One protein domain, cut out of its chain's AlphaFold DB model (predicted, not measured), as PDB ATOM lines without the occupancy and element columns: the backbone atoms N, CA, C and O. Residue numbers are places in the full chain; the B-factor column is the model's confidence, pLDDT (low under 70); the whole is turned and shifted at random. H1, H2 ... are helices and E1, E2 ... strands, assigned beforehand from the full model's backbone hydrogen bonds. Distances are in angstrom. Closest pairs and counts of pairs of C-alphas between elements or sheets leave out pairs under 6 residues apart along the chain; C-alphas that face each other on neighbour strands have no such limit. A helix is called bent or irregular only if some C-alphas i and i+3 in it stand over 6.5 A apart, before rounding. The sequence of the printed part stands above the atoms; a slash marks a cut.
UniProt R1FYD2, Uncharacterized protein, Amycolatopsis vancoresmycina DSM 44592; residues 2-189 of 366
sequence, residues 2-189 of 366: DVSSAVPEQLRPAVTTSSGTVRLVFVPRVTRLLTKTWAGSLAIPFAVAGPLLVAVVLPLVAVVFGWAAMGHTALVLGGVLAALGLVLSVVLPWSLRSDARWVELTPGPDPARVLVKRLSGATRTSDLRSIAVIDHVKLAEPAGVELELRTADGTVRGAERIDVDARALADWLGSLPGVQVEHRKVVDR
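Overview. This is residues 2 to 189 of the 366 residues of an uncharacterized protein of Amycolatopsis vancoresmycina DSM 44592 (UniProt R1FYD2). A long helical hairpin, H1 and H2, forms an arm on a head made of one strongly twisted, branched sheet of eight strands, E1 to E8, with the short helix H3 packed on it. The arm makes much of the longest axis, and the long strand E5, which bends by 105 degrees at residue 126, links E1 to E4 with E6, E7 and E8 in the sheet. The printed part has 188 residues, with three named helices and eight named strands in the order E1 E2 H1 H2 E3 E4 E5 E6 E7 H3 E8; the class is mixed, helices and strands, and the neighbour strands are antiparallel but for the parallel E5 and E8. The whole is only just loose, close to extended, with a radius of gyration of the C-alphas of 24.0 A and spans of 79 by 37 by 26 A.

Arrangement. E1, residues 15 to 18, and E2, residues 21 to 25, form a hairpin, with N 16 and O 23 2.8 A apart. H1, residues 30 to 65, and H2, residues 67 to 94, form a helical hairpin: they touch, with residues 50 to 62 of H1 alone, at a shallow tilt of 18 degrees, opposite ways, and their closest C-alphas, those of Ala 62 and Met 70, are 5.8 A apart. Neither is on the sheet. E3, residues 102 to 106, is antiparallel to E2, with N 22 and O 105 2.8 A apart. A meander, each strand the antiparallel neighbour of the one before, runs from E3 through E4, residues 113 to 117, E5, residues 123 to 138, and E6, residues 141 to 151, to E7, residues 154 to 157. Within hydrogen-bond range are N 104 and O 115 at 2.8 A, N 114 and O 126 at 2.9 A, N 132 and O 148 at 2.8 A, and N 149 and O 156 at 2.8 A. H3, residues 166 to 174, is on the sheet; its closest C-alphas to E5 are those of Ala 166 and Asp 135, 5.6 A apart. E8, residues 181 to 187, is parallel to E5, with N 133 and O 182 2.8 A apart. In H3 every O i to N i+4 pair is within hydrogen-bond range; in H1 22 of 32 are, in H2 20 of 24.

Along the chain. E1 begins at C-alpha 15 (15.521, 40.521, 3.894). H1 is 45.9 A long, with a kink of 41 degrees near residue 39, and ends at C-alpha 65 (28.772, -21.779, 7.627). H2, 41.3 A, is only just irregular: C-alphas 68 and 71 are 6.52 A apart. E5 measures 32.8 A and E6 30.5 A. E8 ends at C-alpha 187 (37.670, 34.549, -5.232).

Size, cuts and confidence. The two C-alphas farthest apart, those of Gly 66 and Pro 109, are 78.9 A apart. The printed part has no cut, and no link is long. The mean pLDDT of the printed part is 72.4; 65 residues are under 70, among them residues 25 to 50 and 87 to 101.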
ATOM      1  N   ASP A   2      11.095  55.260   9.730       46.78
ATOM      2  CA  ASP A   2      10.542  53.922   9.529       46.78
ATOM      3  C   ASP A   2      11.517  53.087   8.685       46.78
ATOM      4  O   ASP A   2      11.614  53.238   7.472       46.78
ATOM      5  N   VAL A   3      12.322  52.251   9.342       53.88
ATOM      6  CA  VAL A   3      13.423  51.494   8.711       53.88
ATOM      7  C   VAL A   3      12.901  50.414   7.743       53.88
ATOM      8  O   VAL A   3      13.643  49.848   6.944       53.88
ATOM      9  N   SER A   4      11.592  50.151   7.787       48.94
ATOM     10  CA  SER A   4      10.906  49.115   7.017       48.94
ATOM     11  C   SER A   4      10.518  49.530   5.587       48.94
ATOM     12  O   SER A   4      10.114  48.665   4.811       48.94
ATOM     13  N   SER A   5      10.605  50.813   5.207       49.22
ATOM     14  CA  SER A   5      10.003  51.302   3.952       49.22
ATOM     15  C   SER A   5      10.923  51.329   2.722       49.22
ATOM     16  O   SER A   5      10.478  51.766   1.665       49.22
ATOM     17  N   ALA A   6      12.177  50.870   2.806       65.69
ATOM     18  CA  ALA A   6      13.124  50.981   1.687       65.69
ATOM     19  C   ALA A   6      14.017  49.744   1.485       65.69
ATOM     20  O   ALA A   6      15.199  49.885   1.188       65.69
ATOM     21  N   VAL A   7      13.490  48.522   1.643       69.12
ATOM     22  CA  VAL A   7      14.210  47.325   1.161       69.12
ATOM     23  C   VAL A   7      14.103  47.291  -0.370       69.12
ATOM     24  O   VAL A   7      12.980  47.168  -0.875       69.12
ATOM     25  N   PRO A   8      15.219  47.378  -1.122       77.94
ATOM     26  CA  PRO A   8      15.209  47.226  -2.572       77.94
ATOM     27  C   PRO A   8      14.547  45.904  -2.968       77.94
ATOM     28  O   PRO A   8      14.764  44.882  -2.315       77.94
ATOM     29  N   GLU A   9      13.765  45.887  -4.051       75.00
ATOM     30  CA  GLU A   9      13.047  44.669  -4.473       75.00
ATOM     31  C   GLU A   9      13.979  43.467  -4.663       75.00
ATOM     32  O   GLU A   9      13.620  42.340  -4.331       75.00
ATOM     33  N   GLN A  10      15.207  43.736  -5.104       76.56
ATOM     34  CA  GLN A  10      16.266  42.757  -5.330       76.56
ATOM     35  C   GLN A  10      16.738  42.056  -4.039       76.56
ATOM     36  O   GLN A  10      17.288  40.963  -4.110       76.56
ATOM     37  N   LEU A  11      16.499  42.647  -2.859       76.75
ATOM     38  CA  LEU A  11      16.911  42.106  -1.555       76.75
ATOM     39  C   LEU A  11      15.772  41.407  -0.791       76.75
ATOM     40  O   LEU A  11      16.033  40.685   0.173       76.75
ATOM     41  N   ARG A  12      14.512  41.555  -1.228       73.19
ATOM     42  CA  ARG A  12      13.330  40.935  -0.588       73.19
ATOM     43  C   ARG A  12      13.404  39.410  -0.401       73.19
ATOM     44  O   ARG A  12      12.828  38.931   0.574       73.19
ATOM     45  N   PRO A  13      14.094  38.621  -1.252       69.25
ATOM     46  CA  PRO A  13      14.254  37.184  -1.010       69.25
ATOM     47  C   PRO A  13      15.072  36.840   0.248       69.25
ATOM     48  O   PRO A  13      14.946  35.733   0.768       69.25
ATOM     49  N   ALA A  14      15.911  37.766   0.726       67.75
ATOM     50  CA  ALA A  14      16.853  37.553   1.830       67.75
ATOM     51  C   ALA A  14      16.581  38.437   3.059       67.75
ATOM     52  O   ALA A  14      17.049  38.140   4.162       67.75
ATOM     53  N   VAL A  15      15.825  39.520   2.873       73.75
ATOM     54  CA  VAL A  15      15.521  40.521   3.894       73.75
ATOM     55  C   VAL A  15      14.031  40.498   4.209       73.75
ATOM     56  O   VAL A  15      13.187  40.677   3.334       73.75
ATOM     57  N   THR A  16      13.710  40.352   5.488       74.12
ATOM     58  CA  THR A  16      12.360  40.521   6.033       74.12
ATOM     59  C   THR A  16      12.381  41.655   7.048       74.12
ATOM     60  O   THR A  16      13.303  41.734   7.855       74.12
ATOM     61  N   THR A  17      11.400  42.547   7.020       69.31
ATOM     62  CA  THR A  17      11.290  43.645   7.989       69.31
ATOM     63  C   THR A  17      10.079  43.431   8.887       69.31
ATOM     64  O   THR A  17       9.046  42.925   8.447       69.31
ATOM     65  N   SER A  18      10.202  43.780  10.166       62.81
ATOM     66  CA  SER A  18       9.092  43.742  11.119       62.81
ATOM     67  C   SER A  18       9.292  44.822  12.173       62.81
ATOM     68  O   SER A  18      10.283  44.803  12.884       62.81
ATOM     69  N   SER A  19       8.338  45.746  12.309       60.06
ATOM     70  CA  SER A  19       8.221  46.653  13.468       60.06
ATOM     71  C   SER A  19       9.534  47.326  13.918       60.06
ATOM     72  O   SER A  19       9.880  47.299  15.096       60.06
ATOM     73  N   GLY A  20      10.286  47.916  12.982       64.50
ATOM     74  CA  GLY A  20      11.545  48.620  13.276       64.50
ATOM     75  C   GLY A  20      12.792  47.733  13.379       64.50
ATOM     76  O   GLY A  20      13.891  48.265  13.530       64.50
ATOM     77  N   THR A  21      12.656  46.411  13.242       68.62
ATOM     78  CA  THR A  21      13.779  45.477  13.109       68.62
ATOM     79  C   THR A  21      13.918  44.967  11.675       68.62
ATOM     80  O   THR A  21      12.961  44.869  10.895       68.62
ATOM     81  N   VAL A  22      15.160  44.665  11.313       79.50
ATOM     82  CA  VAL A  22      15.571  44.171  10.003       79.50
ATOM     83  C   VAL A  22      16.099  42.757  10.179       79.50
ATOM     84  O   VAL A  22      17.137  42.542  10.793       79.50
ATOM     85  N   ARG A  23      15.406  41.767   9.628       80.56
ATOM     86  CA  ARG A  23      15.777  40.360   9.744       80.56
ATOM     87  C   ARG A  23      16.341  39.831   8.434       80.56
ATOM     88  O   ARG A  23      15.627  39.671   7.447       80.56
ATOM     89  N   LEU A  24      17.622  39.492   8.474       75.75
ATOM     90  CA  LEU A  24      18.358  38.796   7.430       75.75
ATOM     91  C   LEU A  24      18.177  37.292   7.619       75.75
ATOM     92  O   LEU A  24      18.587  36.716   8.635       75.75
ATOM     93  N   VAL A  25      17.523  36.649   6.656       69.75
ATOM     94  CA  VAL A  25      17.273  35.209   6.686       69.75
ATOM     95  C   VAL A  25      18.256  34.526   5.749       69.75
ATOM     96  O   VAL A  25      18.195  34.684   4.533       69.75
ATOM     97  N   PHE A  26      19.137  33.708   6.321       66.81
ATOM     98  CA  PHE A  26      20.012  32.836   5.548       66.81
ATOM     99  C   PHE A  26      19.206  31.588   5.191       66.81
ATOM    100  O   PHE A  26      19.125  30.638   5.971       66.81
ATOM    101  N   VAL A  27      18.505  31.627   4.055       55.38
ATOM    102  CA  VAL A  27      17.737  30.473   3.575       55.38
ATOM    103  C   VAL A  27      18.720  29.426   3.070       55.38
ATOM    104  O   VAL A  27      19.464  29.714   2.130       55.38
ATOM    105  N   PRO A  28      18.721  28.207   3.634       49.47
ATOM    106  CA  PRO A  28      19.669  27.221   3.176       49.47
ATOM    107  C   PRO A  28      19.324  26.741   1.747       49.47
ATOM    108  O   PRO A  28      18.271  26.119   1.570       49.47
ATOM    109  N   ARG A  29      20.177  26.941   0.721       46.31
ATOM    110  CA  ARG A  29      20.066  26.196  -0.566       46.31
ATOM    111  C   ARG A  29      20.395  24.715  -0.367       46.31
ATOM    112  O   ARG A  29      20.156  23.902  -1.264       46.31
ATOM    113  N   VAL A  30      20.880  24.347   0.816       42.47
ATOM    114  CA  VAL A  30      21.080  22.984   1.308       42.47
ATOM    115  C   VAL A  30      19.895  22.051   1.011       42.47
ATOM    116  O   VAL A  30      20.154  20.913   0.658       42.47
ATOM    117  N   THR A  31      18.622  22.465   0.971       42.81
ATOM    118  CA  THR A  31      17.538  21.539   0.543       42.81
ATOM    119  C   THR A  31      17.612  21.146  -0.941       42.81
ATOM    120  O   THR A  31      17.259  20.021  -1.302       42.81
ATOM    121  N   ARG A  32      18.132  22.024  -1.810       40.50
ATOM    122  CA  ARG A  32      18.270  21.805  -3.262       40.50
ATOM    123  C   ARG A  32      19.611  21.158  -3.646       40.50
ATOM    124  O   ARG A  32      19.680  20.466  -4.660       40.50
ATOM    125  N   LEU A  33      20.661  21.354  -2.840       39.56
ATOM    126  CA  LEU A  33      21.969  20.693  -2.995       39.56
ATOM    127  C   LEU A  33      22.085  19.368  -2.219       39.56
ATOM    128  O   LEU A  33      22.708  18.444  -2.734       39.56
ATOM    129  N   LEU A  34      21.447  19.201  -1.052       43.06
ATOM    130  CA  LEU A  34      21.312  17.889  -0.385       43.06
ATOM    131  C   LEU A  34      20.576  16.897  -1.282       43.06
ATOM    132  O   LEU A  34      20.987  15.747  -1.403       43.06
ATOM    133  N   THR A  35      19.540  17.346  -1.988       45.09
ATOM    134  CA  THR A  35      18.810  16.483  -2.924       45.09
ATOM    135  C   THR A  35      19.596  16.158  -4.193       45.09
ATOM    136  O   THR A  35      19.430  15.064  -4.720       45.09
ATOM    137  N   LYS A  36      20.474  17.041  -4.690       39.97
ATOM    138  CA  LYS A  36      21.222  16.801  -5.945       39.97
ATOM    139  C   LYS A  36      22.613  16.199  -5.762       39.97
ATOM    140  O   LYS A  36      22.984  15.299  -6.506       39.97
ATOM    141  N   THR A  37      23.392  16.679  -4.801       45.72
ATOM    142  CA  THR A  37      24.812  16.319  -4.672       45.72
ATOM    143  C   THR A  37      25.013  15.144  -3.716       45.72
ATOM    144  O   THR A  37      25.869  14.292  -3.947       45.72
ATOM    145  N   TRP A  38      24.176  15.030  -2.680       49.03
ATOM    146  CA  TRP A  38      24.318  13.993  -1.649       49.03
ATOM    147  C   TRP A  38      23.548  12.717  -1.974       49.03
ATOM    148  O   TRP A  38      24.067  11.620  -1.742       49.03
ATOM    149  N   ALA A  39      22.382  12.850  -2.620       47.47
ATOM    150  CA  ALA A  39      21.720  11.719  -3.260       47.47
ATOM    151  C   ALA A  39      22.670  11.029  -4.255       47.47
ATOM    152  O   ALA A  39      22.754   9.809  -4.271       47.47
ATOM    153  N   GLY A  40      23.457  11.805  -5.011       44.72
ATOM    154  CA  GLY A  40      24.402  11.286  -5.998       44.72
ATOM    155  C   GLY A  40      25.699  10.691  -5.429       44.72
ATOM    156  O   GLY A  40      26.180   9.688  -5.941       44.72
ATOM    157  N   SER A  41      26.289  11.290  -4.388       48.44
ATOM    158  CA  SER A  41      27.654  10.932  -3.958       48.44
ATOM    159  C   SER A  41      27.739   9.964  -2.775       48.44
ATOM    160  O   SER A  41      28.771   9.320  -2.621       48.44
ATOM    161  N   LEU A  42      26.713   9.876  -1.925       54.12
ATOM    162  CA  LEU A  42      26.736   9.051  -0.704       54.12
ATOM    163  C   LEU A  42      25.558   8.079  -0.655       54.12
ATOM    164  O   LEU A  42      25.752   6.912  -0.322       54.12
ATOM    165  N   ALA A  43      24.369   8.519  -1.083       57.12
ATOM    166  CA  ALA A  43      23.217   7.627  -1.162       57.12
ATOM    167  C   ALA A  43      23.349   6.604  -2.300       57.12
ATOM    168  O   ALA A  43      22.967   5.462  -2.093       57.12
ATOM    169  N   ILE A  44      23.946   6.946  -3.454       55.00
ATOM    170  CA  ILE A  44      24.193   5.968  -4.535       55.00
ATOM    171  C   ILE A  44      25.171   4.863  -4.100       55.00
ATOM    172  O   ILE A  44      24.804   3.698  -4.239       55.00
ATOM    173  N   PRO A  45      26.363   5.144  -3.527       57.78
ATOM    174  CA  PRO A  45      27.218   4.081  -3.007       57.78
ATOM    175  C   PRO A  45      26.513   3.223  -1.960       57.78
ATOM    176  O   PRO A  45      26.649   2.013  -2.009       57.78
ATOM    177  N   PHE A  46      25.710   3.797  -1.062       62.81
ATOM    178  CA  PHE A  46      24.990   3.007  -0.056       62.81
ATOM    179  C   PHE A  46      23.838   2.178  -0.639       62.81
ATOM    180  O   PHE A  46      23.677   1.012  -0.289       62.81
ATOM    181  N   ALA A  47      23.060   2.754  -1.555       62.88
ATOM    182  CA  ALA A  47      21.930   2.100  -2.208       62.88
ATOM    183  C   ALA A  47      22.369   1.042  -3.228       62.88
ATOM    184  O   ALA A  47      21.600   0.132  -3.516       62.88
ATOM    185  N   VAL A  48      23.589   1.140  -3.765       65.81
ATOM    186  CA  VAL A  48      24.154   0.159  -4.702       65.81
ATOM    187  C   VAL A  48      25.042  -0.849  -3.972       65.81
ATOM    188  O   VAL A  48      24.854  -2.054  -4.126       65.81
ATOM    189  N   ALA A  49      25.984  -0.387  -3.145       68.75
ATOM    190  CA  ALA A  49      26.897  -1.269  -2.423       68.75
ATOM    191  C   ALA A  49      26.199  -2.010  -1.281       68.75
ATOM    192  O   ALA A  49      26.559  -3.149  -1.031       68.75
ATOM    193  N   GLY A  50      25.187  -1.432  -0.625       69.81
ATOM    194  CA  GLY A  50      24.423  -2.109   0.427       69.81
ATOM    195  C   GLY A  50      23.789  -3.419  -0.060       69.81
ATOM    196  O   GLY A  50      24.141  -4.481   0.455       69.81
ATOM    197  N   PRO A  51      22.923  -3.394  -1.093       74.06
ATOM    198  CA  PRO A  51      22.347  -4.605  -1.676       74.06
ATOM    199  C   PRO A  51      23.393  -5.552  -2.256       74.06
ATOM    200  O   PRO A  51      23.253  -6.761  -2.105       74.06
ATOM    201  N   LEU A  52      24.457  -5.029  -2.876       77.50
ATOM    202  CA  LEU A  52      25.538  -5.856  -3.418       77.50
ATOM    203  C   LEU A  52      26.280  -6.610  -2.305       77.50
ATOM    204  O   LEU A  52      26.572  -7.793  -2.439       77.50
ATOM    205  N   LEU A  53      26.551  -5.944  -1.188       75.38
ATOM    206  CA  LEU A  53      27.255  -6.513  -0.046       75.38
ATOM    207  C   LEU A  53      26.377  -7.563   0.648       75.38
ATOM    208  O   LEU A  53      26.868  -8.638   0.975       75.38
ATOM    209  N   VAL A  54      25.063  -7.336   0.746       76.19
ATOM    210  CA  VAL A  54      24.092  -8.358   1.177       76.19
ATOM    211  C   VAL A  54      24.070  -9.548   0.206       76.19
ATOM    212  O   VAL A  54      24.142 -10.697   0.639       76.19
ATOM    213  N   ALA A  55      24.028  -9.284  -1.102       78.31
ATOM    214  CA  ALA A  55      23.967 -10.305  -2.145       78.31
ATOM    215  C   ALA A  55      25.258 -11.124  -2.287       78.31
ATOM    216  O   ALA A  55      25.199 -12.233  -2.798       78.31
ATOM    217  N   VAL A  56      26.411 -10.617  -1.840       80.88
ATOM    218  CA  VAL A  56      27.691 -11.348  -1.866       80.88
ATOM    219  C   VAL A  56      27.967 -12.045  -0.534       80.88
ATOM    220  O   VAL A  56      28.368 -13.209  -0.519       80.88
ATOM    221  N   VAL A  57      27.731 -11.371   0.594       78.44
ATOM    222  CA  VAL A  57      28.066 -11.902   1.924       78.44
ATOM    223  C   VAL A  57      27.101 -13.005   2.347       78.44
ATOM    224  O   VAL A  57      27.550 -14.017   2.882       78.44
ATOM    225  N   LEU A  58      25.795 -12.871   2.090       79.12
ATOM    226  CA  LEU A  58      24.833 -13.891   2.521       79.12
ATOM    227  C   LEU A  58      25.030 -15.246   1.819       79.12
ATOM    228  O   LEU A  58      25.040 -16.252   2.531       79.12
ATOM    229  N   PRO A  59      25.248 -15.328   0.489       78.06
ATOM    230  CA  PRO A  59      25.537 -16.607  -0.158       78.06
ATOM    231  C   PRO A  59      26.870 -17.193   0.289       78.06
ATOM    232  O   PRO A  59      26.951 -18.392   0.534       78.06
ATOM    233  N   LEU A  60      27.902 -16.358   0.449       81.25
ATOM    234  CA  LEU A  60      29.209 -16.811   0.923       81.25
ATOM    235  C   LEU A  60      29.099 -17.440   2.320       81.25
ATOM    236  O   LEU A  60      29.629 -18.520   2.561       81.25
ATOM    237  N   VAL A  61      28.357 -16.803   3.226       77.56
ATOM    238  CA  VAL A  61      28.135 -17.323   4.578       77.56
ATOM    239  C   VAL A  61      27.254 -18.571   4.569       77.56
ATOM    240  O   VAL A  61      27.551 -19.512   5.300       77.56
ATOM    241  N   ALA A  62      26.224 -18.628   3.722       76.75
ATOM    242  CA  ALA A  62      25.399 -19.826   3.573       76.75
ATOM    243  C   ALA A  62      26.214 -21.031   3.068       76.75
ATOM    244  O   ALA A  62      25.995 -22.147   3.534       76.75
ATOM    245  N   VAL A  63      27.177 -20.806   2.166       81.12
ATOM    246  CA  VAL A  63      28.073 -21.850   1.640       81.12
ATOM    247  C   VAL A  63      29.100 -22.303   2.681       81.12
ATOM    248  O   VAL A  63      29.341 -23.499   2.807       81.12
ATOM    249  N   VAL A  64      29.705 -21.376   3.433       82.94
ATOM    250  CA  VAL A  64      30.814 -21.693   4.356       82.94
ATOM    251  C   VAL A  64      30.329 -22.160   5.733       82.94
ATOM    252  O   VAL A  64      30.922 -23.058   6.322       82.94
ATOM    253  N   PHE A  65      29.251 -21.569   6.252       79.50
ATOM    254  CA  PHE A  65      28.772 -21.779   7.627       79.50
ATOM    255  C   PHE A  65      27.356 -22.374   7.699       79.50
ATOM    256  O   PHE A  65      26.848 -22.638   8.789       79.50
ATOM    257  N   GLY A  66      26.716 -22.608   6.549       78.75
ATOM    258  CA  GLY A  66      25.380 -23.184   6.458       78.75
ATOM    259  C   GLY A  66      24.246 -22.187   6.716       78.75
ATOM    260  O   GLY A  66      24.425 -21.074   7.215       78.75
ATOM    261  N   TRP A  67      23.024 -22.613   6.392       76.25
ATOM    262  CA  TRP A  67      21.811 -21.787   6.454       76.25
ATOM    263  C   TRP A  67      21.489 -21.242   7.857       76.25
ATOM    264  O   TRP A  67      20.916 -20.162   7.981       76.25
ATOM    265  N   ALA A  68      21.912 -21.935   8.919       75.38
ATOM    266  CA  ALA A  68      21.693 -21.509  10.303       75.38
ATOM    267  C   ALA A  68      22.445 -20.208  10.671       75.38
ATOM    268  O   ALA A  68      21.961 -19.411  11.480       75.38
ATOM    269  N   ALA A  69      23.602 -19.950  10.052       75.31
ATOM    270  CA  ALA A  69      24.406 -18.748  10.292       75.31
ATOM    271  C   ALA A  69      23.914 -17.519   9.499       75.31
ATOM    272  O   ALA A  69      24.247 -16.376   9.830       75.31
ATOM    273  N   MET A  70      23.087 -17.735   8.471       75.06
ATOM    274  CA  MET A  70      22.612 -16.688   7.563       75.06
ATOM    275  C   MET A  70      21.711 -15.670   8.276       75.06
ATOM    276  O   MET A  70      21.874 -14.468   8.075       75.06
ATOM    277  N   GLY A  71      20.814 -16.130   9.157       75.12
ATOM    278  CA  GLY A  71      19.907 -15.250   9.906       75.12
ATOM    279  C   GLY A  71      20.643 -14.298  10.854       75.12
ATOM    280  O   GLY A  71      20.378 -13.097  10.868       75.12
ATOM    281  N   HIS A  72      21.632 -14.816  11.585       79.06
ATOM    282  CA  HIS A  72      22.464 -14.021  12.492       79.06
ATOM    283  C   HIS A  72      23.317 -13.005  11.724       79.06
ATOM    284  O   HIS A  72      23.394 -11.837  12.103       79.06
ATOM    285  N   THR A  73      23.895 -13.422  10.597       78.50
ATOM    286  CA  THR A  73      24.706 -12.548   9.740       78.50
ATOM    287  C   THR A  73      23.870 -11.434   9.116       78.50
ATOM    288  O   THR A  73      24.305 -10.286   9.098       78.50
ATOM    289  N   ALA A  74      22.650 -11.736   8.659       79.31
ATOM    290  CA  ALA A  74      21.734 -10.733   8.124       79.31
ATOM    291  C   ALA A  74      21.360  -9.674   9.175       79.31
ATOM    292  O   ALA A  74      21.351  -8.484   8.863       79.31
ATOM    293  N   LEU A  75      21.111 -10.085  10.425       81.62
ATOM    294  CA  LEU A  75      20.810  -9.168  11.529       81.62
ATOM    295  C   LEU A  75      21.999  -8.269  11.883       81.62
ATOM    296  O   LEU A  75      21.826  -7.058  12.012       81.62
ATOM    297  N   VAL A  76      23.204  -8.837  12.000       81.88
ATOM    298  CA  VAL A  76      24.422  -8.058  12.282       81.88
ATOM    299  C   VAL A  76      24.697  -7.074  11.149       81.88
ATOM    300  O   VAL A  76      24.941  -5.896  11.401       81.88
ATOM    301  N   LEU A  77      24.599  -7.524   9.898       81.06
ATOM    302  CA  LEU A  77      24.860  -6.681   8.737       81.06
ATOM    303  C   LEU A  77      23.834  -5.546   8.612       81.06
ATOM    304  O   LEU A  77      24.211  -4.396   8.393       81.06
ATOM    305  N   GLY A  78      22.550  -5.853   8.818       79.94
ATOM    306  CA  GLY A  78      21.485  -4.854   8.865       79.94
ATOM    307  C   GLY A  78      21.688  -3.844   9.996       79.94
ATOM    308  O   GLY A  78      21.550  -2.643   9.773       79.94
ATOM    309  N   GLY A  79      22.090  -4.309  11.182       80.56
ATOM    310  CA  GLY A  79      22.397  -3.455  12.329       80.56
ATOM    311  C   GLY A  79      23.573  -2.511  12.074       80.56
ATOM    312  O   GLY A  79      23.468  -1.321  12.363       80.56
ATOM    313  N   VAL A  80      24.662  -3.001  11.473       80.56
ATOM    314  CA  VAL A  80      25.823  -2.174  11.100       80.56
ATOM    315  C   VAL A  80      25.437  -1.127  10.055       80.56
ATOM    316  O   VAL A  80      25.795   0.038  10.207       80.56
ATOM    317  N   LEU A  81      24.665  -1.504   9.030       79.44
ATOM    318  CA  LEU A  81      24.179  -0.564   8.015       79.44
ATOM    319  C   LEU A  81      23.256   0.503   8.622       79.44
ATOM    320  O   LEU A  81      23.391   1.681   8.294       79.44
ATOM    321  N   ALA A  82      22.361   0.115   9.534       78.00
ATOM    322  CA  ALA A  82      21.465   1.036  10.227       78.00
ATOM    323  C   ALA A  82      22.228   1.993  11.157       78.00
ATOM    324  O   ALA A  82      21.985   3.199  11.129       78.00
ATOM    325  N   ALA A  83      23.187   1.482  11.935       78.06
ATOM    326  CA  ALA A  83      24.032   2.288  12.808       78.06
ATOM    327  C   ALA A  83      24.899   3.264  12.006       78.06
ATOM    328  O   ALA A  83      24.974   4.439  12.356       78.06
ATOM    329  N   LEU A  84      25.497   2.819  10.895       75.12
ATOM    330  CA  LEU A  84      26.264   3.703  10.020       75.12
ATOM    331  C   LEU A  84      25.363   4.775   9.397       75.12
ATOM    332  O   LEU A  84      25.741   5.943   9.374       75.12
ATOM    333  N   GLY A  85      24.155   4.403   8.961       69.62
ATOM    334  CA  GLY A  85      23.147   5.342   8.468       69.62
ATOM    335  C   GLY A  85      22.741   6.388   9.512       69.62
ATOM    336  O   GLY A  85      22.614   7.565   9.178       69.62
ATOM    337  N   LEU A  86      22.603   5.988  10.779       72.88
ATOM    338  CA  LEU A  86      22.288   6.882  11.897       72.88
ATOM    339  C   LEU A  86      23.465   7.809  12.248       72.88
ATOM    340  O   LEU A  86      23.281   9.007  12.443       72.88
ATOM    341  N   VAL A  87      24.691   7.283  12.302       68.81
ATOM    342  CA  VAL A  87      25.895   8.094  12.545       68.81
ATOM    343  C   VAL A  87      26.075   9.111  11.424       68.81
ATOM    344  O   VAL A  87      26.306  10.287  11.695       68.81
ATOM    345  N   LEU A  88      25.906   8.692  10.168       62.88
ATOM    346  CA  LEU A  88      25.931   9.590   9.019       62.88
ATOM    347  C   LEU A  88      24.838  10.660   9.144       62.88
ATOM    348  O   LEU A  88      25.153  11.838   9.017       62.88
ATOM    349  N   SER A  89      23.591  10.301   9.467       59.09
ATOM    350  CA  SER A  89      22.494  11.278   9.564       59.09
ATOM    351  C   SER A  89      22.698  12.338  10.654       59.09
ATOM    352  O   SER A  89      22.243  13.468  10.482       59.09
ATOM    353  N   VAL A  90      23.418  12.010  11.732       55.50
ATOM    354  CA  VAL A  90      23.725  12.931  12.840       55.50
ATOM    355  C   VAL A  90      25.009  13.736  12.599       55.50
ATOM    356  O   VAL A  90      25.038  14.941  12.850       55.50
ATOM    357  N   VAL A  91      26.078  13.110  12.097       52.16
ATOM    358  CA  VAL A  91      27.394  13.756  11.914       52.16
ATOM    359  C   VAL A  91      27.424  14.659  10.675       52.16
ATOM    360  O   VAL A  91      28.075  15.706  10.691       52.16
ATOM    361  N   LEU A  92      26.690  14.307   9.614       52.59
ATOM    362  CA  LEU A  92      26.628  15.090   8.374       52.59
ATOM    363  C   LEU A  92      26.163  16.543   8.595       52.59
ATOM    364  O   LEU A  92      26.887  17.448   8.169       52.59
ATOM    365  N   PRO A  93      25.044  16.821   9.297       49.34
ATOM    366  CA  PRO A  93      24.651  18.197   9.597       49.34
ATOM    367  C   PRO A  93      25.592  18.899  10.590       49.34
ATOM    368  O   PRO A  93      25.675  20.123  10.575       49.34
ATOM    369  N   TRP A  94      26.336  18.159  11.420       38.41
ATOM    370  CA  TRP A  94      27.261  18.727  12.411       38.41
ATOM    371  C   TRP A  94      28.549  19.295  11.788       38.41
ATOM    372  O   TRP A  94      29.139  20.239  12.312       38.41
ATOM    373  N   SER A  95      28.987  18.733  10.656       38.59
ATOM    374  CA  SER A  95      30.196  19.167   9.931       38.59
ATOM    375  C   SER A  95      30.058  20.521   9.216       38.59
ATOM    376  O   SER A  95      31.061  21.136   8.854       38.59
ATOM    377  N   LEU A  96      28.832  21.025   9.066       47.25
ATOM    378  CA  LEU A  96      28.536  22.337   8.501       47.25
ATOM    379  C   LEU A  96      28.499  23.360   9.644       47.25
ATOM    380  O   LEU A  96      27.436  23.782  10.098       47.25
ATOM    381  N   ARG A  97      29.683  23.712  10.163       46.50
ATOM    382  CA  ARG A  97      29.853  24.805  11.134       46.50
ATOM    383  C   ARG A  97      29.487  26.133  10.476       46.50
ATOM    384  O   ARG A  97      30.320  26.815   9.892       46.50
ATOM    385  N   SER A  98      28.217  26.451  10.618       51.22
ATOM    386  CA  SER A  98      27.541  27.638  10.141       51.22
ATOM    387  C   SER A  98      26.780  28.210  11.337       51.22
ATOM    388  O   SER A  98      25.893  27.553  11.883       51.22
ATOM    389  N   ASP A  99      27.168  29.392  11.823       60.66
ATOM    390  CA  ASP A  99      26.795  29.827  13.177       60.66
ATOM    391  C   ASP A  99      25.373  30.394  13.286       60.66
ATOM    392  O   ASP A  99      24.786  30.306  14.365       60.66
ATOM    393  N   ALA A 100      24.787  30.937  12.210       59.84
ATOM    394  CA  ALA A 100      23.521  31.678  12.270       59.84
ATOM    395  C   ALA A 100      22.486  31.259  11.206       59.84
ATOM    396  O   ALA A 100      22.732  31.351  10.007       59.84
ATOM    397  N   ARG A 101      21.280  30.873  11.651       68.31
ATOM    398  CA  ARG A 101      20.097  30.595  10.808       68.31
ATOM    399  C   ARG A 101      19.448  31.883  10.298       68.31
ATOM    400  O   ARG A 101      18.951  31.943   9.179       68.31
ATOM    401  N   TRP A 102      19.388  32.892  11.154       73.69
ATOM    402  CA  TRP A 102      18.933  34.234  10.815       73.69
ATOM    403  C   TRP A 102      19.520  35.225  11.809       73.69
ATOM    404  O   TRP A 102      19.887  34.861  12.934       73.69
ATOM    405  N   VAL A 103      19.598  36.471  11.370       78.31
ATOM    406  CA  VAL A 103      20.107  37.597  12.143       78.31
ATOM    407  C   VAL A 103      19.068  38.702  12.098       78.31
ATOM    408  O   VAL A 103      18.574  39.040  11.028       78.31
ATOM    409  N   GLU A 104      18.719  39.248  13.251       83.44
ATOM    410  CA  GLU A 104      17.845  40.408  13.369       83.44
ATOM    411  C   GLU A 104      18.652  41.598  13.867       83.44
ATOM    412  O   GLU A 104      19.253  41.576  14.937       83.44
ATOM    413  N   LEU A 105      18.701  42.620  13.030       81.50
ATOM    414  CA  LEU A 105      19.311  43.909  13.266       81.50
ATOM    415  C   LEU A 105      18.236  44.829  13.840       81.50
ATOM    416  O   LEU A 105      17.169  44.998  13.252       81.50
ATOM    417  N   THR A 106      18.525  45.438  14.981       81.00
ATOM    418  CA  THR A 106      17.742  46.546  15.532       81.00
ATOM    419  C   THR A 106      18.561  47.827  15.348       81.00
ATOM    420  O   THR A 106      19.375  48.156  16.218       81.00
ATOM    421  N   PRO A 107      18.428  48.506  14.194       71.94
ATOM    422  CA  PRO A 107      19.107  49.774  13.940       71.94
ATOM    423  C   PRO A 107      18.611  50.841  14.928       71.94
ATOM    424  O   PRO A 107      17.408  51.008  15.128       71.94
ATOM    425  N   GLY A 108      19.537  51.525  15.599       69.06
ATOM    426  CA  GLY A 108      19.260  52.370  16.767       69.06
ATOM    427  C   GLY A 108      20.513  53.109  17.258       69.06
ATOM    428  O   GLY A 108      21.532  53.053  16.568       69.06
ATOM    429  N   PRO A 109      20.460  53.838  18.394       61.38
ATOM    430  CA  PRO A 109      21.577  54.672  18.827       61.38
ATOM    431  C   PRO A 109      22.824  53.821  19.101       61.38
ATOM    432  O   PRO A 109      22.761  52.836  19.831       61.38
ATOM    433  N   ASP A 110      23.909  54.240  18.454       67.75
ATOM    434  CA  ASP A 110      25.230  53.619  18.332       67.75
ATOM    435  C   ASP A 110      25.753  52.971  19.637       67.75
ATOM    436  O   ASP A 110      25.901  53.683  20.638       67.75
ATOM    437  N   PRO A 111      26.052  51.652  19.655       68.12
ATOM    438  CA  PRO A 111      26.021  50.700  18.533       68.12
ATOM    439  C   PRO A 111      24.639  50.077  18.264       68.12
ATOM    440  O   PRO A 111      23.849  49.823  19.176       68.12
ATOM    441  N   ALA A 112      24.365  49.743  16.995       81.50
ATOM    442  CA  ALA A 112      23.185  48.954  16.639       81.50
ATOM    443  C   ALA A 112      23.204  47.582  17.340       81.50
ATOM    444  O   ALA A 112      24.262  46.992  17.570       81.50
ATOM    445  N   ARG A 113      22.028  47.029  17.656       83.81
ATOM    446  CA  ARG A 113      21.933  45.711  18.306       83.81
ATOM    447  C   ARG A 113      21.671  44.614  17.295       83.81
ATOM    448  O   ARG A 113      20.887  44.781  16.363       83.81
ATOM    449  N   VAL A 114      22.280  43.460  17.532       83.94
ATOM    450  CA  VAL A 114      22.099  42.256  16.728       83.94
ATOM    451  C   VAL A 114      21.603  41.115  17.598       83.94
ATOM    452  O   VAL A 114      22.221  40.781  18.606       83.94
ATOM    453  N   LEU A 115      20.527  40.468  17.162       82.50
ATOM    454  CA  LEU A 115      20.058  39.196  17.685       82.50
ATOM    455  C   LEU A 115      20.372  38.086  16.680       82.50
ATOM    456  O   LEU A 115      19.889  38.068  15.550       82.50
ATOM    457  N   VAL A 116      21.198  37.135  17.103       79.69
ATOM    458  CA  VAL A 116      21.611  35.985  16.300       79.69
ATOM    459  C   VAL A 116      20.853  34.753  16.766       79.69
ATOM    460  O   VAL A 116      20.991  34.335  17.920       79.69
ATOM    461  N   LYS A 117      20.109  34.113  15.858       77.12
ATOM    462  CA  LYS A 117      19.591  32.760  16.082       77.12
ATOM    463  C   LYS A 117      20.539  31.749  15.467       77.12
ATOM    464  O   LYS A 117      20.647  31.652  14.244       77.12
ATOM    465  N   ARG A 118      21.172  30.943  16.313       70.50
ATOM    466  CA  ARG A 118      22.036  29.852  15.869       70.50
ATOM    467  C   ARG A 118      21.235  28.678  15.322       70.50
ATOM    468  O   ARG A 118      20.083  28.468  15.709       70.50
ATOM    469  N   LEU A 119      21.861  27.875  14.461       61.94
ATOM    470  CA  LEU A 119      21.280  26.606  13.997       61.94
ATOM    471  C   LEU A 119      21.008  25.637  15.158       61.94
ATOM    472  O   LEU A 119      20.019  24.914  15.120       61.94
ATOM    473  N   SER A 120      21.803  25.705  16.234       61.62
ATOM    474  CA  SER A 120      21.587  24.949  17.478       61.62
ATOM    475  C   SER A 120      20.329  25.354  18.256       61.62
ATOM    476  O   SER A 120      20.018  24.751  19.278       61.62
ATOM    477  N   GLY A 121      19.618  26.401  17.827       59.28
ATOM    478  CA  GLY A 121      18.456  26.932  18.531       59.28
ATOM    479  C   GLY A 121      18.793  27.974  19.600       59.28
ATOM    480  O   GLY A 121      17.879  28.643  20.081       59.28
ATOM    481  N   ALA A 122      20.069  28.193  19.926       65.12
ATOM    482  CA  ALA A 122      20.476  29.254  20.842       65.12
ATOM    483  C   ALA A 122      20.231  30.648  20.236       65.12
ATOM    484  O   ALA A 122      20.489  30.877  19.053       65.12
ATOM    485  N   THR A 123      19.741  31.583  21.046       76.50
ATOM    486  CA  THR A 123      19.621  33.010  20.705       76.50
ATOM    487  C   THR A 123      20.625  33.810  21.510       76.50
ATOM    488  O   THR A 123      20.723  33.608  22.719       76.50
ATOM    489  N   ARG A 124      21.342  34.733  20.868       79.44
ATOM    490  CA  ARG A 124      22.244  35.666  21.555       79.44
ATOM    491  C   ARG A 124      22.045  37.073  21.016       79.44
ATOM    492  O   ARG A 124      22.000  37.247  19.801       79.44
ATOM    493  N   THR A 125      21.978  38.044  21.918       84.00
ATOM    494  CA  THR A 125      21.953  39.471  21.587       84.00
ATOM    495  C   THR A 125      23.323  40.074  21.872       84.00
ATOM    496  O   THR A 125      23.925  39.731  22.887       84.00
ATOM    497  N   SER A 126      23.828  40.925  20.983       83.25
ATOM    498  CA  SER A 126      25.146  41.557  21.100       83.25
ATOM    499  C   SER A 126      25.157  42.914  20.396       83.25
ATOM    500  O   SER A 126      24.356  43.150  19.487       83.25
ATOM    501  N   ASP A 127      26.083  43.780  20.793       85.38
ATOM    502  CA  ASP A 127      26.317  45.064  20.135       85.38
ATOM    503  C   ASP A 127      27.099  44.850  18.834       85.38
ATOM    504  O   ASP A 127      28.123  44.153  18.810       85.38
ATOM    505  N   LEU A 128      26.605  45.427  17.742       84.19
ATOM    506  CA  LEU A 128      27.209  45.340  16.420       84.19
ATOM    507  C   LEU A 128      28.366  46.329  16.303       84.19
ATOM    508  O   LEU A 128      28.204  47.517  16.551       84.19
ATOM    509  N   ARG A 129      29.526  45.836  15.868       85.62
ATOM    510  CA  ARG A 129      30.677  46.677  15.523       85.62
ATOM    511  C   ARG A 129      30.701  46.974  14.033       85.62
ATOM    512  O   ARG A 129      30.759  48.130  13.642       85.62
ATOM    513  N   SER A 130      30.640  45.933  13.208       87.38
ATOM    514  CA  SER A 130      30.587  46.081  11.754       87.38
ATOM    515  C   SER A 130      30.016  44.844  11.067       87.38
ATOM    516  O   SER A 130      29.986  43.749  11.634       87.38
ATOM    517  N   ILE A 131      29.556  45.021   9.834       88.12
ATOM    518  CA  ILE A 131      29.111  43.950   8.943       88.12
ATOM    519  C   ILE A 131      30.045  43.931   7.740       88.12
ATOM    520  O   ILE A 131      30.123  44.909   7.005       88.12
ATOM    521  N   ALA A 132      30.723  42.814   7.504       89.75
ATOM    522  CA  ALA A 132      31.413  42.585   6.247       89.75
ATOM    523  C   ALA A 132      30.488  41.834   5.280       89.75
ATOM    524  O   ALA A 132      30.058  40.711   5.556       89.75
ATOM    525  N   VAL A 133      30.189  42.467   4.149       89.06
ATOM    526  CA  VAL A 133      29.510  41.872   2.998       89.06
ATOM    527  C   VAL A 133      30.577  41.289   2.085       89.06
ATOM    528  O   VAL A 133      31.427  42.011   1.561       89.06
ATOM    529  N   ILE A 134      30.571  39.970   1.943       87.94
ATOM    530  CA  ILE A 134      31.613  39.212   1.261       87.94
ATOM    531  C   ILE A 134      31.029  38.665  -0.036       87.94
ATOM    532  O   ILE A 134      30.275  37.693  -0.021       87.94
ATOM    533  N   ASP A 135      31.378  39.283  -1.155       89.25
ATOM    534  CA  ASP A 135      31.025  38.798  -2.486       89.25
ATOM    535  C   ASP A 135      31.941  37.634  -2.870       89.25
ATOM    536  O   ASP A 135      33.150  37.828  -3.043       89.25
ATOM    537  N   HIS A 136      31.396  36.423  -2.980       83.62
ATOM    538  CA  HIS A 136      32.155  35.287  -3.483       83.62
ATOM    539  C   HIS A 136      32.019  35.198  -4.992       83.62
ATOM    540  O   HIS A 136      30.914  35.100  -5.519       83.62
ATOM    541  N   VAL A 137      33.150  35.122  -5.684       81.94
ATOM    542  CA  VAL A 137      33.206  34.870  -7.125       81.94
ATOM    543  C   VAL A 137      33.921  33.555  -7.376       81.94
ATOM    544  O   VAL A 137      34.937  33.259  -6.749       81.94
ATOM    545  N   LYS A 138      33.374  32.749  -8.283       82.00
ATOM    546  CA  LYS A 138      33.970  31.490  -8.714       82.00
ATOM    547  C   LYS A 138      33.865  31.385 -10.221       82.00
ATOM    548  O   LYS A 138      32.762  31.425 -10.753       82.00
ATOM    549  N   LEU A 139      34.987  31.145 -10.889       81.31
ATOM    550  CA  LEU A 139      35.038  30.990 -12.339       81.31
ATOM    551  C   LEU A 139      34.466  32.200 -13.105       81.31
ATOM    552  O   LEU A 139      33.730  32.017 -14.069       81.31
ATOM    553  N   ALA A 140      34.779  33.420 -12.664       76.38
ATOM    554  CA  ALA A 140      34.225  34.683 -13.155       76.38
ATOM    555  C   ALA A 140      32.709  34.870 -12.945       76.38
ATOM    556  O   ALA A 140      32.150  35.867 -13.401       76.38
ATOM    557  N   GLU A 141      32.044  33.959 -12.234       78.75
ATOM    558  CA  GLU A 141      30.608  34.012 -11.970       78.75
ATOM    559  C   GLU A 141      30.323  34.319 -10.488       78.75
ATOM    560  O   GLU A 141      31.068  33.870  -9.606       78.75
ATOM    561  N   PRO A 142      29.235  35.050 -10.175       79.00
ATOM    562  CA  PRO A 142      28.784  35.233  -8.799       79.00
ATOM    563  C   PRO A 142      28.490  33.884  -8.124       79.00
ATOM    564  O   PRO A 142      27.655  33.100  -8.576       79.00
ATOM    565  N   ALA A 143      29.170  33.615  -7.011       76.94
ATOM    566  CA  ALA A 143      29.035  32.408  -6.193       76.94
ATOM    567  C   ALA A 143      28.264  32.659  -4.881       76.94
ATOM    568  O   ALA A 143      28.248  31.794  -3.994       76.94
ATOM    569  N   GLY A 144      27.604  33.817  -4.786       80.88
ATOM    570  CA  GLY A 144      26.759  34.252  -3.677       80.88
ATOM    571  C   GLY A 144      27.490  35.108  -2.642       80.88
ATOM    572  O   GLY A 144      28.712  35.226  -2.647       80.88
ATOM    573  N   VAL A 145      26.724  35.683  -1.722       82.88
ATOM    574  CA  VAL A 145      27.197  36.663  -0.739       82.88
ATOM    575  C   VAL A 145      27.200  36.064   0.662       82.88
ATOM    576  O   VAL A 145      26.176  35.568   1.129       82.88
ATOM    577  N   GLU A 146      28.334  36.107   1.355       86.12
ATOM    578  CA  GLU A 146      28.438  35.756   2.775       86.12
ATOM    579  C   GLU A 146      28.403  37.031   3.626       86.12
ATOM    580  O   GLU A 146      28.995  38.051   3.275       86.12
ATOM    581  N   LEU A 147      27.703  36.981   4.759       84.50
ATOM    582  CA  LEU A 147      27.706  38.064   5.738       84.50
ATOM    583  C   LEU A 147      28.507  37.640   6.964       84.50
ATOM    584  O   LEU A 147      28.203  36.624   7.595       84.50
ATOM    585  N   GLU A 148      29.499  38.449   7.317       87.75
ATOM    586  CA  GLU A 148      30.286  38.304   8.535       87.75
ATOM    587  C   GLU A 148      29.977  39.482   9.463       87.75
ATOM    588  O   GLU A 148      30.347  40.622   9.199       87.75
ATOM    589  N   LEU A 149      29.269  39.213  10.557       86.69
ATOM    590  CA  LEU A 149      28.924  40.207  11.567       86.69
ATOM    591  C   LEU A 149      29.970  40.190  12.673       86.69
ATOM    592  O   LEU A 149      30.138  39.184  13.366       86.69
ATOM    593  N   ARG A 150      30.654  41.313  12.869       87.50
ATOM    594  CA  ARG A 150      31.567  41.519  13.990       87.50
ATOM    595  C   ARG A 150      30.783  42.160  15.124       87.50
ATOM    596  O   ARG A 150      30.316  43.290  14.994       87.50
ATOM    597  N   THR A 151      30.629  41.448  16.231       85.38
ATOM    598  CA  THR A 151      29.972  41.948  17.442       85.38
ATOM    599  C   THR A 151      30.984  42.114  18.576       85.38
ATOM    600  O   THR A 151      32.150  41.731  18.452       85.38
ATOM    601  N   ALA A 152      30.567  42.704  19.699       81.31
ATOM    602  CA  ALA A 152      31.417  42.817  20.889       81.31
ATOM    603  C   ALA A 152      31.891  41.454  21.431       81.31
ATOM    604  O   ALA A 152      32.981  41.351  21.988       81.31
ATOM    605  N   ASP A 153      31.084  40.418  21.214       78.56
ATOM    606  CA  ASP A 153      31.293  39.061  21.715       78.56
ATOM    607  C   ASP A 153      32.095  38.148  20.773       78.56
ATOM    608  O   ASP A 153      32.371  36.996  21.119       78.56
ATOM    609  N   GLY A 154      32.419  38.623  19.568       81.12
ATOM    610  CA  GLY A 154      33.125  37.857  18.546       81.12
ATOM    611  C   GLY A 154      32.531  38.026  17.151       81.12
ATOM    612  O   GLY A 154      31.751  38.935  16.882       81.12
ATOM    613  N   THR A 155      32.916  37.132  16.246       83.31
ATOM    614  CA  THR A 155      32.489  37.163  14.844       83.31
ATOM    615  C   THR A 155      31.455  36.076  14.580       83.31
ATOM    616  O   THR A 155      31.641  34.929  14.978       83.31
ATOM    617  N   VAL A 156      30.375  36.431  13.889       78.94
ATOM    618  CA  VAL A 156      29.297  35.523  13.491       78.94
ATOM    619  C   VAL A 156      29.206  35.498  11.975       78.94
ATOM    620  O   VAL A 156      29.084  36.543  11.342       78.94
ATOM    621  N   ARG A 157      29.221  34.300  11.392       79.38
ATOM    622  CA  ARG A 157      29.059  34.104   9.947       79.38
ATOM    623  C   ARG A 157      27.692  33.525   9.615       79.38
ATOM    624  O   ARG A 157      27.160  32.684  10.350       79.38
ATOM    625  N   GLY A 158      27.123  34.004   8.511       70.00
ATOM    626  CA  GLY A 158      25.899  33.458   7.937       70.00
ATOM    627  C   GLY A 158      26.056  31.975   7.608       70.00
ATOM    628  O   GLY A 158      27.134  31.519   7.237       70.00
ATOM    629  N   ALA A 159      24.978  31.205   7.767       61.03
ATOM    630  CA  ALA A 159      25.053  29.764   7.562       61.03
ATOM    631  C   ALA A 159      25.240  29.332   6.104       61.03
ATOM    632  O   ALA A 159      25.711  28.223   5.849       61.03
ATOM    633  N   GLU A 160      24.843  30.180   5.160       67.94
ATOM    634  CA  GLU A 160      24.942  29.920   3.733       67.94
ATOM    635  C   GLU A 160      25.022  31.240   2.964       67.94
ATOM    636  O   GLU A 160      24.622  32.293   3.472       67.94
ATOM    637  N   ARG A 161      25.538  31.173   1.736       74.25
ATOM    638  CA  ARG A 161      25.628  32.329   0.849       74.25
ATOM    639  C   ARG A 161      24.260  32.714   0.312       74.25
ATOM    640  O   ARG A 161      23.500  31.870  -0.165       74.25
ATOM    641  N   ILE A 162      23.987  34.005   0.363       75.50
ATOM    642  CA  ILE A 162      22.764  34.627  -0.113       75.50
ATOM    643  C   ILE A 162      22.913  34.924  -1.608       75.50
ATOM    644  O   ILE A 162      23.947  35.408  -2.057       75.50
ATOM    645  N   ASP A 163      21.872  34.637  -2.382       76.94
ATOM    646  CA  ASP A 163      21.816  34.923  -3.817       76.94
ATOM    647  C   ASP A 163      21.221  36.314  -4.067       76.94
ATOM    648  O   ASP A 163      20.060  36.452  -4.447       76.94
ATOM    649  N   VAL A 164      21.993  37.350  -3.745       79.00
ATOM    650  CA  VAL A 164      21.629  38.762  -3.930       79.00
ATOM    651  C   VAL A 164      22.831  39.535  -4.456       79.00
ATOM    652  O   VAL A 164      23.968  39.091  -4.311       79.00
ATOM    653  N   ASP A 165      22.588  40.704  -5.043       82.81
ATOM    654  CA  ASP A 165      23.668  41.598  -5.445       82.81
ATOM    655  C   ASP A 165      24.416  42.129  -4.209       82.81
ATOM    656  O   ASP A 165      23.825  42.741  -3.313       82.81
ATOM    657  N   ALA A 166      25.724  41.863  -4.146       85.12
ATOM    658  CA  ALA A 166      26.555  42.198  -2.992       85.12
ATOM    659  C   ALA A 166      26.661  43.709  -2.763       85.12
ATOM    660  O   ALA A 166      26.666  44.156  -1.615       85.12
ATOM    661  N   ARG A 167      26.717  44.498  -3.845       85.81
ATOM    662  CA  ARG A 167      26.830  45.958  -3.766       85.81
ATOM    663  C   ARG A 167      25.530  46.567  -3.270       85.81
ATOM    664  O   ARG A 167      25.554  47.287  -2.283       85.81
ATOM    665  N   ALA A 168      24.400  46.186  -3.860       85.88
ATOM    666  CA  ALA A 168      23.084  46.632  -3.421       85.88
ATOM    667  C   ALA A 168      22.828  46.286  -1.947       85.88
ATOM    668  O   ALA A 168      22.262  47.096  -1.213       85.88
ATOM    669  N   LEU A 169      23.270  45.105  -1.492       85.81
ATOM    670  CA  LEU A 169      23.175  44.712  -0.087       85.81
ATOM    671  C   LEU A 169      24.079  45.561   0.818       85.81
ATOM    672  O   LEU A 169      23.622  45.998   1.874       85.81
ATOM    673  N   ALA A 170      25.332  45.797   0.425       87.44
ATOM    674  CA  ALA A 170      26.271  46.617   1.188       87.44
ATOM    675  C   ALA A 170      25.812  48.077   1.290       87.44
ATOM    676  O   ALA A 170      25.794  48.628   2.390       87.44
ATOM    677  N   ASP A 171      25.373  48.667   0.178       87.81
ATOM    678  CA  ASP A 171      24.882  50.045   0.110       87.81
ATOM    679  C   ASP A 171      23.633  50.226   0.978       87.81
ATOM    680  O   ASP A 171      23.530  51.171   1.764       87.81
ATOM    681  N   TRP A 172      22.693  49.281   0.897       86.94
ATOM    682  CA  TRP A 172      21.488  49.319   1.717       86.94
ATOM    683  C   TRP A 172      21.797  49.117   3.208       86.94
ATOM    684  O   TRP A 172      21.300  49.888   4.029       86.94
ATOM    685  N   LEU A 173      22.648  48.155   3.585       85.94
ATOM    686  CA  LEU A 173      23.058  47.977   4.986       85.94
ATOM    687  C   LEU A 173      23.799  49.208   5.524       85.94
ATOM    688  O   LEU A 173      23.597  49.573   6.679       85.94
ATOM    689  N   GLY A 174      24.614  49.863   4.692       85.44
ATOM    690  CA  GLY A 174      25.338  51.084   5.046       85.44
ATOM    691  C   GLY A 174      24.431  52.302   5.230       85.44
ATOM    692  O   GLY A 174      24.809  53.250   5.912       85.44
ATOM    693  N   SER A 175      23.214  52.269   4.678       85.12
ATOM    694  CA  SER A 175      22.202  53.306   4.912       85.12
ATOM    695  C   SER A 175      21.524  53.206   6.287       85.12
ATOM    696  O   SER A 175      20.820  54.133   6.697       85.12
ATOM    697  N   LEU A 176      21.715  52.095   7.013       83.12
ATOM    698  CA  LEU A 176      21.093  51.871   8.317       83.12
ATOM    699  C   LEU A 176      21.855  52.611   9.435       83.12
ATOM    700  O   LEU A 176      23.083  52.544   9.507       83.12
ATOM    701  N   PRO A 177      21.152  53.283  10.363       80.25
ATOM    702  CA  PRO A 177      21.802  54.024  11.438       80.25
ATOM    703  C   PRO A 177      22.501  53.081  12.431       80.25
ATOM    704  O   PRO A 177      21.929  52.073  12.852       80.25
ATOM    705  N   GLY A 178      23.731  53.436  12.821       78.19
ATOM    706  CA  GLY A 178      24.542  52.667  13.774       78.19
ATOM    707  C   GLY A 178      25.159  51.386  13.196       78.19
ATOM    708  O   GLY A 178      25.605  50.532  13.962       78.19
ATOM    709  N   VAL A 179      25.167  51.225  11.866       82.94
ATOM    710  CA  VAL A 179      25.719  50.056  11.165       82.94
ATOM    711  C   VAL A 179      26.929  50.476  10.331       82.94
ATOM    712  O   VAL A 179      26.803  51.241   9.381       82.94
ATOM    713  N   GLN A 180      28.109  49.949  10.657       86.50
ATOM    714  CA  GLN A 180      29.292  50.076   9.801       86.50
ATOM    715  C   GLN A 180      29.374  48.890   8.841       86.50
ATOM    716  O   GLN A 180      29.240  47.743   9.275       86.50
ATOM    717  N   VAL A 181      29.619  49.152   7.555       88.38
ATOM    718  CA  VAL A 181      29.660  48.115   6.514       88.38
ATOM    719  C   VAL A 181      30.990  48.122   5.773       88.38
ATOM    720  O   VAL A 181      31.444  49.155   5.293       88.38
ATOM    721  N   GLU A 182      31.592  46.942   5.647       90.06
ATOM    722  CA  GLU A 182      32.751  46.676   4.799       90.06
ATOM    723  C   GLU A 182      32.305  45.801   3.623       90.06
ATOM    724  O   GLU A 182      31.728  44.739   3.832       90.06
ATOM    725  N   HIS A 183      32.589  46.196   2.383       88.31
ATOM    726  CA  HIS A 183      32.375  45.332   1.222       88.31
ATOM    727  C   HIS A 183      33.714  44.744   0.771       88.31
ATOM    728  O   HIS A 183      34.642  45.487   0.448       88.31
ATOM    729  N   ARG A 184      33.824  43.410   0.737       87.31
ATOM    730  CA  ARG A 184      35.004  42.702   0.221       87.31
ATOM    731  C   ARG A 184      34.612  41.700  -0.853       87.31
ATOM    732  O   ARG A 184      33.581  41.044  -0.746       87.31
ATOM    733  N   LYS A 185      35.496  41.505  -1.827       84.56
ATOM    734  CA  LYS A 185      35.379  40.459  -2.845       84.56
ATOM    735  C   LYS A 185      36.358  39.328  -2.536       84.56
ATOM    736  O   LYS A 185      37.527  39.591  -2.266       84.56
ATOM    737  N   VAL A 186      35.892  38.084  -2.574       84.50
ATOM    738  CA  VAL A 186      36.697  36.875  -2.354       84.50
ATOM    739  C   VAL A 186      36.542  35.946  -3.552       84.50
ATOM    740  O   VAL A 186      35.433  35.610  -3.953       84.50
ATOM    741  N   VAL A 187      37.663  35.511  -4.124       80.06
ATOM    742  CA  VAL A 187      37.670  34.549  -5.232       80.06
ATOM    743  C   VAL A 187      37.817  33.135  -4.675       80.06
ATOM    744  O   VAL A 187      38.846  32.785  -4.090       80.06
ATOM    745  N   ASP A 188      36.805  32.297  -4.873       76.94
ATOM    746  CA  ASP A 188      36.795  30.913  -4.407       76.94
ATOM    747  C   ASP A 188      37.553  29.988  -5.360       76.94
ATOM    748  O   ASP A 188      36.984  29.301  -6.214       76.94
ATOM    749  N   ARG A 189      38.862  29.880  -5.147       70.94
ATOM    750  CA  ARG A 189      39.752  29.063  -5.986       70.94
ATOM    751  C   ARG A 189      39.711  27.550  -5.675       70.94
ATOM    752  O   ARG A 189      40.600  26.809  -6.092       70.94
TER     753      ARG A 189